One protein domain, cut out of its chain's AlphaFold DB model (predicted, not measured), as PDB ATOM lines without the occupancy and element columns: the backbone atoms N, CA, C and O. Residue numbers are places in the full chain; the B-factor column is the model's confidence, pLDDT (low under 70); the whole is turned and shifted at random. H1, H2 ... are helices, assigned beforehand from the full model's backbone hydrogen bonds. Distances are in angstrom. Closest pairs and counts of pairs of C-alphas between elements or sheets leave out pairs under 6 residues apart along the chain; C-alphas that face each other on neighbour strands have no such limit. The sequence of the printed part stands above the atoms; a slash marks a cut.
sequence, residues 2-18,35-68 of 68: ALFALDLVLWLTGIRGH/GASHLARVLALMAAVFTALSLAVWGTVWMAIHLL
ATOM      1  N   ALA A   2      19.393   8.518 -49.214       58.47
ATOM      2  CA  ALA A   2      20.618   9.077 -49.819       58.47
ATOM      3  C   ALA A   2      20.689  10.624 -49.843       58.47
ATOM      4  O   ALA A   2      21.766  11.190 -49.675       58.47
ATOM      5  N   LEU A   3      19.543  11.307 -49.975       67.88
ATOM      6  CA  LEU A   3      19.469  12.773 -49.931       67.88
ATOM      7  C   LEU A   3      19.895  13.367 -48.580       67.88
ATOM      8  O   LEU A   3      20.513  14.421 -48.575       67.88
ATOM      9  N   PHE A   4      19.626  12.692 -47.458       69.19
ATOM     10  CA  PHE A   4      20.005  13.197 -46.132       69.19
ATOM     11  C   PHE A   4      21.512  13.133 -45.899       69.19
ATOM     12  O   PHE A   4      22.081  14.059 -45.336       69.19
ATOM     13  N   ALA A   5      22.168  12.061 -46.351       70.94
ATOM     14  CA  ALA A   5      23.617  11.937 -46.235       70.94
ATOM     15  C   ALA A   5      24.334  12.985 -47.097       70.94
ATOM     16  O   ALA A   5      25.266  13.634 -46.631       70.94
ATOM     17  N   LEU A   6      23.865  13.195 -48.333       73.75
ATOM     18  CA  LEU A   6      24.408  14.225 -49.214       73.75
ATOM     19  C   LEU A   6      24.178  15.632 -48.648       73.75
ATOM     20  O   LEU A   6      25.105  16.435 -48.627       73.75
ATOM     21  N   ASP A   7      22.975  15.923 -48.154       71.12
ATOM     22  CA  ASP A   7      22.646  17.216 -47.548       71.12
ATOM     23  C   ASP A   7      23.488  17.482 -46.288       71.12
ATOM     24  O   ASP A   7      24.047  18.569 -46.144       71.12
ATOM     25  N   LEU A   8      23.707  16.460 -45.450       70.81
ATOM     26  CA  LEU A   8      24.598  16.528 -44.290       70.81
ATOM     27  C   LEU A   8      26.047  16.823 -44.703       70.81
ATOM     28  O   LEU A   8      26.687  17.679 -44.099       70.81
ATOM     29  N   VAL A   9      26.557  16.168 -45.751       72.44
ATOM     30  CA  VAL A   9      27.906  16.427 -46.285       72.44
ATOM     31  C   VAL A   9      28.013  17.851 -46.831       72.44
ATOM     32  O   VAL A   9      28.986  18.542 -46.539       72.44
ATOM     33  N   LEU A  10      27.022  18.329 -47.585       76.12
ATOM     34  CA  LEU A  10      27.007  19.689 -48.140       76.12
ATOM     35  C   LEU A  10      26.905  20.766 -47.050       76.12
ATOM     36  O   LEU A  10      27.524  21.828 -47.166       76.12
ATOM     37  N   TRP A  11      26.158  20.488 -45.981       69.88
ATOM     38  CA  TRP A  11      26.055  21.353 -44.809       69.88
ATOM     39  C   TRP A  11      27.366  21.383 -44.015       69.88
ATOM     40  O   TRP A  11      27.901  22.461 -43.754       69.88
ATOM     41  N   LEU A  12      27.957  20.219 -43.722       65.75
ATOM     42  CA  LEU A  12      29.243  20.125 -43.022       65.75
ATOM     43  C   LEU A  12      30.403  20.742 -43.801       65.75
ATOM     44  O   LEU A  12      31.300  21.348 -43.220       65.75
ATOM     45  N   THR A  13      30.401  20.597 -45.123       67.00
ATOM     46  CA  THR A  13      31.414  21.202 -45.997       67.00
ATOM     47  C   THR A  13      31.166  22.691 -46.242       67.00
ATOM     48  O   THR A  13      31.933  23.329 -46.965       67.00
ATOM     49  N   GLY A  14      30.125  23.275 -45.642       65.81
ATOM     50  CA  GLY A  14      29.797  24.692 -45.778       65.81
ATOM     51  C   GLY A  14      29.411  25.112 -47.198       65.81
ATOM     52  O   GLY A  14      29.229  26.302 -47.433       65.81
ATOM     53  N   ILE A  15      29.260  24.166 -48.135       70.56
ATOM     54  CA  ILE A  15      28.887  24.438 -49.531       70.56
ATOM     55  C   ILE A  15      27.492  25.064 -49.585       70.56
ATOM     56  O   ILE A  15      27.223  25.912 -50.430       70.56
ATOM     57  N   ARG A  16      26.608  24.679 -48.656       67.56
ATOM     58  CA  ARG A  16      25.237  25.196 -48.603       67.56
ATOM     59  C   ARG A  16      25.037  26.468 -47.782       67.56
ATOM     60  O   ARG A  16      23.917  26.966 -47.768       67.56
ATOM     61  N   GLY A  17      26.090  26.997 -47.152       64.50
ATOM     62  CA  GLY A  17      26.009  28.176 -46.287       64.50
ATOM     63  C   GLY A  17      24.974  28.048 -45.159       64.50
ATOM     64  O   GLY A  17      24.207  27.091 -45.064       64.50
ATOM     65  N   HIS A  18      24.943  29.025 -44.260       65.88
ATOM     66  CA  HIS A  18      23.803  29.189 -43.365       65.88
ATOM     67  C   HIS A  18      22.731  29.965 -44.140       65.88
ATOM     68  O   HIS A  18      22.963  31.125 -44.471       65.88
ATOM     69  N   GLY A  35      33.683  30.483 -35.570       59.09
ATOM     70  CA  GLY A  35      34.539  29.583 -34.786       59.09
ATOM     71  C   GLY A  35      33.952  28.183 -34.576       59.09
ATOM     72  O   GLY A  35      34.630  27.180 -34.796       59.09
ATOM     73  N   ALA A  36      32.677  28.097 -34.181       62.34
ATOM     74  CA  ALA A  36      32.038  26.821 -33.843       62.34
ATOM     75  C   ALA A  36      31.782  25.943 -35.082       62.34
ATOM     76  O   ALA A  36      31.998  24.732 -35.043       62.34
ATOM     77  N   SER A  37      31.385  26.559 -36.201       71.06
ATOM     78  CA  SER A  37      31.158  25.862 -37.475       71.06
ATOM     79  C   SER A  37      32.453  25.312 -38.082       71.06
ATOM     80  O   SER A  37      32.475  24.182 -38.572       71.06
ATOM     81  N   HIS A  38      33.555  26.064 -37.992       75.69
ATOM     82  CA  HIS A  38      34.863  25.611 -38.461       75.69
ATOM     83  C   HIS A  38      35.382  24.414 -37.651       75.69
ATOM     84  O   HIS A  38      35.792  23.410 -38.232       75.69
ATOM     85  N   LEU A  39      35.318  24.477 -36.316       80.25
ATOM     86  CA  LEU A  39      35.742  23.366 -35.455       80.25
ATOM     87  C   LEU A  39      34.907  22.103 -35.685       80.25
ATOM     88  O   LEU A  39      35.471  21.017 -35.804       80.25
ATOM     89  N   ALA A  40      33.583  22.239 -35.813       79.19
ATOM     90  CA  ALA A  40      32.703  21.113 -36.119       79.19
ATOM     91  C   ALA A  40      33.071  20.446 -37.456       79.19
ATOM     92  O   ALA A  40      33.140  19.219 -37.544       79.19
ATOM     93  N   ARG A  41      33.384  21.248 -38.481       77.88
ATOM     94  CA  ARG A  41      33.838  20.747 -39.783       77.88
ATOM     95  C   ARG A  41      35.170  20.005 -39.686       77.88
ATOM     96  O   ARG A  41      35.298  18.926 -40.259       77.88
ATOM     97  N   VAL A  42      36.145  20.555 -38.961       84.88
ATOM     98  CA  VAL A  42      37.449  19.903 -38.748       84.88
ATOM     99  C   VAL A  42      37.275  18.568 -38.028       84.88
ATOM    100  O   VAL A  42      37.795  17.556 -38.490       84.88
ATOM    101  N   LEU A  43      36.498  18.535 -36.942       86.31
ATOM    102  CA  LEU A  43      36.234  17.310 -36.182       86.31
ATOM    103  C   LEU A  43      35.581  16.232 -37.044       86.31
ATOM    104  O   LEU A  43      35.978  15.070 -36.990       86.31
ATOM    105  N   ALA A  44      34.616  16.612 -37.871       85.06
ATOM    106  CA  ALA A  44      33.954  15.662 -38.744       85.06
ATOM    107  C   ALA A  44      34.853  15.138 -39.867       85.06
ATOM    108  O   ALA A  44      34.785  13.954 -40.189       85.06
ATOM    109  N   LEU A  45      35.716  15.985 -40.440       86.44
ATOM    110  CA  LEU A  45      36.726  15.539 -41.400       86.44
ATOM    111  C   LEU A  45      37.695  14.548 -40.748       86.44
ATOM    112  O   LEU A  45      37.946  13.486 -41.313       86.44
ATOM    113  N   MET A  46      38.173  14.846 -39.539       93.69
ATOM    114  CA  MET A  46      39.027  13.932 -38.778       93.69
ATOM    115  C   MET A  46      38.319  12.599 -38.516       93.69
ATOM    116  O   MET A  46      38.887  11.543 -38.788       93.69
ATOM    117  N   ALA A  47      37.065  12.632 -38.057       91.88
ATOM    118  CA  ALA A  47      36.274  11.428 -37.821       91.88
ATOM    119  C   ALA A  47      36.080  10.602 -39.105       91.88
ATOM    120  O   ALA A  47      36.242   9.380 -39.080       91.88
ATOM    121  N   ALA A  48      35.792  11.253 -40.235       89.75
ATOM    122  CA  ALA A  48      35.636  10.587 -41.526       89.75
ATOM    123  C   ALA A  48      36.936   9.905 -41.980       89.75
ATOM    124  O   ALA A  48      36.908   8.738 -42.374       89.75
ATOM    125  N   VAL A  49      38.076  10.595 -41.862       95.19
ATOM    126  CA  VAL A  49      39.398  10.042 -42.194       95.19
ATOM    127  C   VAL A  49      39.730   8.846 -41.301       95.19
ATOM    128  O   VAL A  49      40.087   7.786 -41.812       95.19
ATOM    129  N   PHE A  50      39.553   8.968 -39.982       96.19
ATOM    130  CA  PHE A  50      39.799   7.861 -39.052       96.19
ATOM    131  C   PHE A  50      38.908   6.651 -39.330       96.19
ATOM    132  O   PHE A  50      39.384   5.516 -39.286       96.19
ATOM    133  N   THR A  51      37.637   6.884 -39.653       95.88
ATOM    134  CA  THR A  51      36.689   5.814 -39.983       95.88
ATOM    135  C   THR A  51      37.114   5.092 -41.260       95.88
ATOM    136  O   THR A  51      37.159   3.864 -41.279       95.88
ATOM    137  N   ALA A  52      37.493   5.837 -42.303       96.06
ATOM    138  CA  ALA A  52      37.956   5.266 -43.565       96.06
ATOM    139  C   ALA A  52      39.241   4.443 -43.387       96.06
ATOM    140  O   ALA A  52      39.318   3.315 -43.873       96.06
ATOM    141  N   LEU A  53      40.224   4.970 -42.646       97.50
ATOM    142  CA  LEU A  53      41.470   4.259 -42.352       97.50
ATOM    143  C   LEU A  53      41.219   2.991 -41.527       97.50
ATOM    144  O   LEU A  53      41.748   1.933 -41.856       97.50
ATOM    145  N   SER A  54      40.371   3.076 -40.500       97.62
ATOM    146  CA  SER A  54      40.017   1.923 -39.661       97.62
ATOM    147  C   SER A  54      39.324   0.829 -40.472       97.62
ATOM    148  O   SER A  54      39.674  -0.341 -40.343       97.62
ATOM    149  N   LEU A  55      38.387   1.201 -41.352       97.56
ATOM    150  CA  LEU A  55      37.715   0.263 -42.254       97.56
ATOM    151  C   LEU A  55      38.678  -0.368 -43.260       97.56
ATOM    152  O   LEU A  55      38.563  -1.561 -43.530       97.56
ATOM    153  N   ALA A  56      39.631   0.400 -43.792       97.06
ATOM    154  CA  ALA A  56      40.645  -0.125 -44.699       97.06
ATOM    155  C   ALA A  56      41.516  -1.173 -43.997       97.06
ATOM    156  O   ALA A  56      41.649  -2.289 -44.495       97.06
ATOM    157  N   VAL A  57      42.037  -0.855 -42.807       97.94
ATOM    158  CA  VAL A  57      42.842  -1.795 -42.012       97.94
ATOM    159  C   VAL A  57      42.028  -3.039 -41.666       97.94
ATOM    160  O   VAL A  57      42.467  -4.152 -41.949       97.94
ATOM    161  N   TRP A  58      40.814  -2.865 -41.138       98.06
ATOM    162  CA  TRP A  58      39.908  -3.974 -40.843       98.06
ATOM    163  C   TRP A  58      39.676  -4.870 -42.065       98.06
ATOM    164  O   TRP A  58      39.831  -6.087 -41.982       98.06
ATOM    165  N   GLY A  59      39.371  -4.269 -43.218       97.56
ATOM    166  CA  GLY A  59      39.151  -4.985 -44.472       97.56
ATOM    167  C   GLY A  59      40.386  -5.756 -44.938       97.56
ATOM    168  O   GLY A  59      40.259  -6.903 -45.363       97.56
ATOM    169  N   THR A  60      41.582  -5.172 -44.811       97.44
ATOM    170  CA  THR A  60      42.832  -5.866 -45.165       97.44
ATOM    171  C   THR A  60      43.119  -7.053 -44.251       97.44
ATOM    172  O   THR A  60      43.490  -8.111 -44.750       97.44
ATOM    173  N   VAL A  61      42.893  -6.922 -42.940       97.06
ATOM    174  CA  VAL A  61      43.066  -8.024 -41.978       97.06
ATOM    175  C   VAL A  61      42.065  -9.137 -42.259       97.06
ATOM    176  O   VAL A  61      42.446 -10.302 -42.338       97.06
ATOM    177  N   TRP A  62      40.797  -8.783 -42.465       97.75
ATOM    178  CA  TRP A  62      39.754  -9.739 -42.822       97.75
ATOM    179  C   TRP A  62      40.102 -10.524 -44.092       97.75
ATOM    180  O   TRP A  62      39.982 -11.751 -44.113       97.75
ATOM    181  N   MET A  63      40.569  -9.824 -45.131       96.56
ATOM    182  CA  MET A  63      41.022 -10.451 -46.371       96.56
ATOM    183  C   MET A  63      42.225 -11.357 -46.145       96.56
ATOM    184  O   MET A  63      42.214 -12.486 -46.617       96.56
ATOM    185  N   ALA A  64      43.229 -10.912 -45.389       95.88
ATOM    186  CA  ALA A  64      44.395 -11.733 -45.084       95.88
ATOM    187  C   ALA A  64      44.011 -13.044 -44.379       95.88
ATOM    188  O   ALA A  64      44.543 -14.088 -44.728       95.88
ATOM    189  N   ILE A  65      43.047 -13.007 -43.449       97.06
ATOM    190  CA  ILE A  65      42.533 -14.208 -42.770       97.06
ATOM    191  C   ILE A  65      41.859 -15.172 -43.752       97.06
ATOM    192  O   ILE A  65      42.000 -16.375 -43.601       97.06
ATOM    193  N   HIS A  66      41.111 -14.663 -44.733       92.50
ATOM    194  CA  HIS A  66      40.408 -15.512 -45.703       92.50
ATOM    195  C   HIS A  66      41.306 -16.047 -46.823       92.50
ATOM    196  O   HIS A  66      40.918 -16.985 -47.515       92.50
ATOM    197  N   LEU A  67      42.458 -15.415 -47.048       89.94
ATOM    198  CA  LEU A  67      43.416 -15.802 -48.083       89.94
ATOM    199  C   LEU A  67      44.508 -16.757 -47.571       89.94
ATOM    200  O   LEU A  67      45.271 -17.268 -48.391       89.94
ATOM    201  N   LEU A  68      44.596 -16.970 -46.254       78.25
ATOM    202  CA  LEU A  68      45.466 -17.948 -45.589       78.25
ATOM    203  C   LEU A  68      44.714 -19.257 -45.328       78.25
ATOM    204  O   LEU A  68      45.356 -20.319 -45.483       78.25
TER     205      LEU A  68
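This is residues 2 to 18 and 35 to 68 of the 68 residues of an uncharacterized protein of Bradyrhizobium sp. cir1 (UniProt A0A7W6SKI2). Look for one long, straight helix, H2, and a much shorter one, H1, whose last residues come near H2 close to its beginning; the two make a loose V with very unequal arms. From residue 46 onward the long arm sticks out free, and it makes most of the length. The printed part has 51 residues with two named helices, H1 then H2 along the chain, and no named strand; the class is all helix. The whole is extended, a rod with a radius of gyration of the C-alphas of 15.8 A and spans of 52 by 25 by 11 A.

Start with H1, residues 2 to 12, and go across the cut to H2, residues 35 to 67. The two only just touch, with 3 pairs of C-alphas within 8 A. Look for the closest pair at Leu 12 and Arg 41, whose C-alphas are 5.7 A apart. H2 touches H1 with residues 40 to 44 alone. Their lines stand at a steep tilt of 50 degrees, and they run opposite ways. In H1 and H2 every backbone O i to N i+4 pair is within hydrogen-bond range.

Find C-alpha 2 at (20.618, 9.077, -49.819); from there H1 runs 15.6 A to C-alpha 12 at (29.243, 20.125, -43.022). After the cut, find C-alpha 35 at (34.539, 29.583, -34.786), where H2 begins; it runs 48.1 A to C-alpha 67 at (43.416, -15.802, -48.083).

The two C-alphas farthest apart are those of His 18 and Leu 68, at 51.9 A. Residues 19 to 34 are not printed, and C-alphas 18 and 35 are 13.7 A apart across this cut. Residues 46 to 68, of which 46 to 67 belong to H2, stand free. The mean pLDDT of the printed part is 82.4; look for values under 70 at residues 2 to 4, 11 to 14, 16 to 18 and 35 to 36.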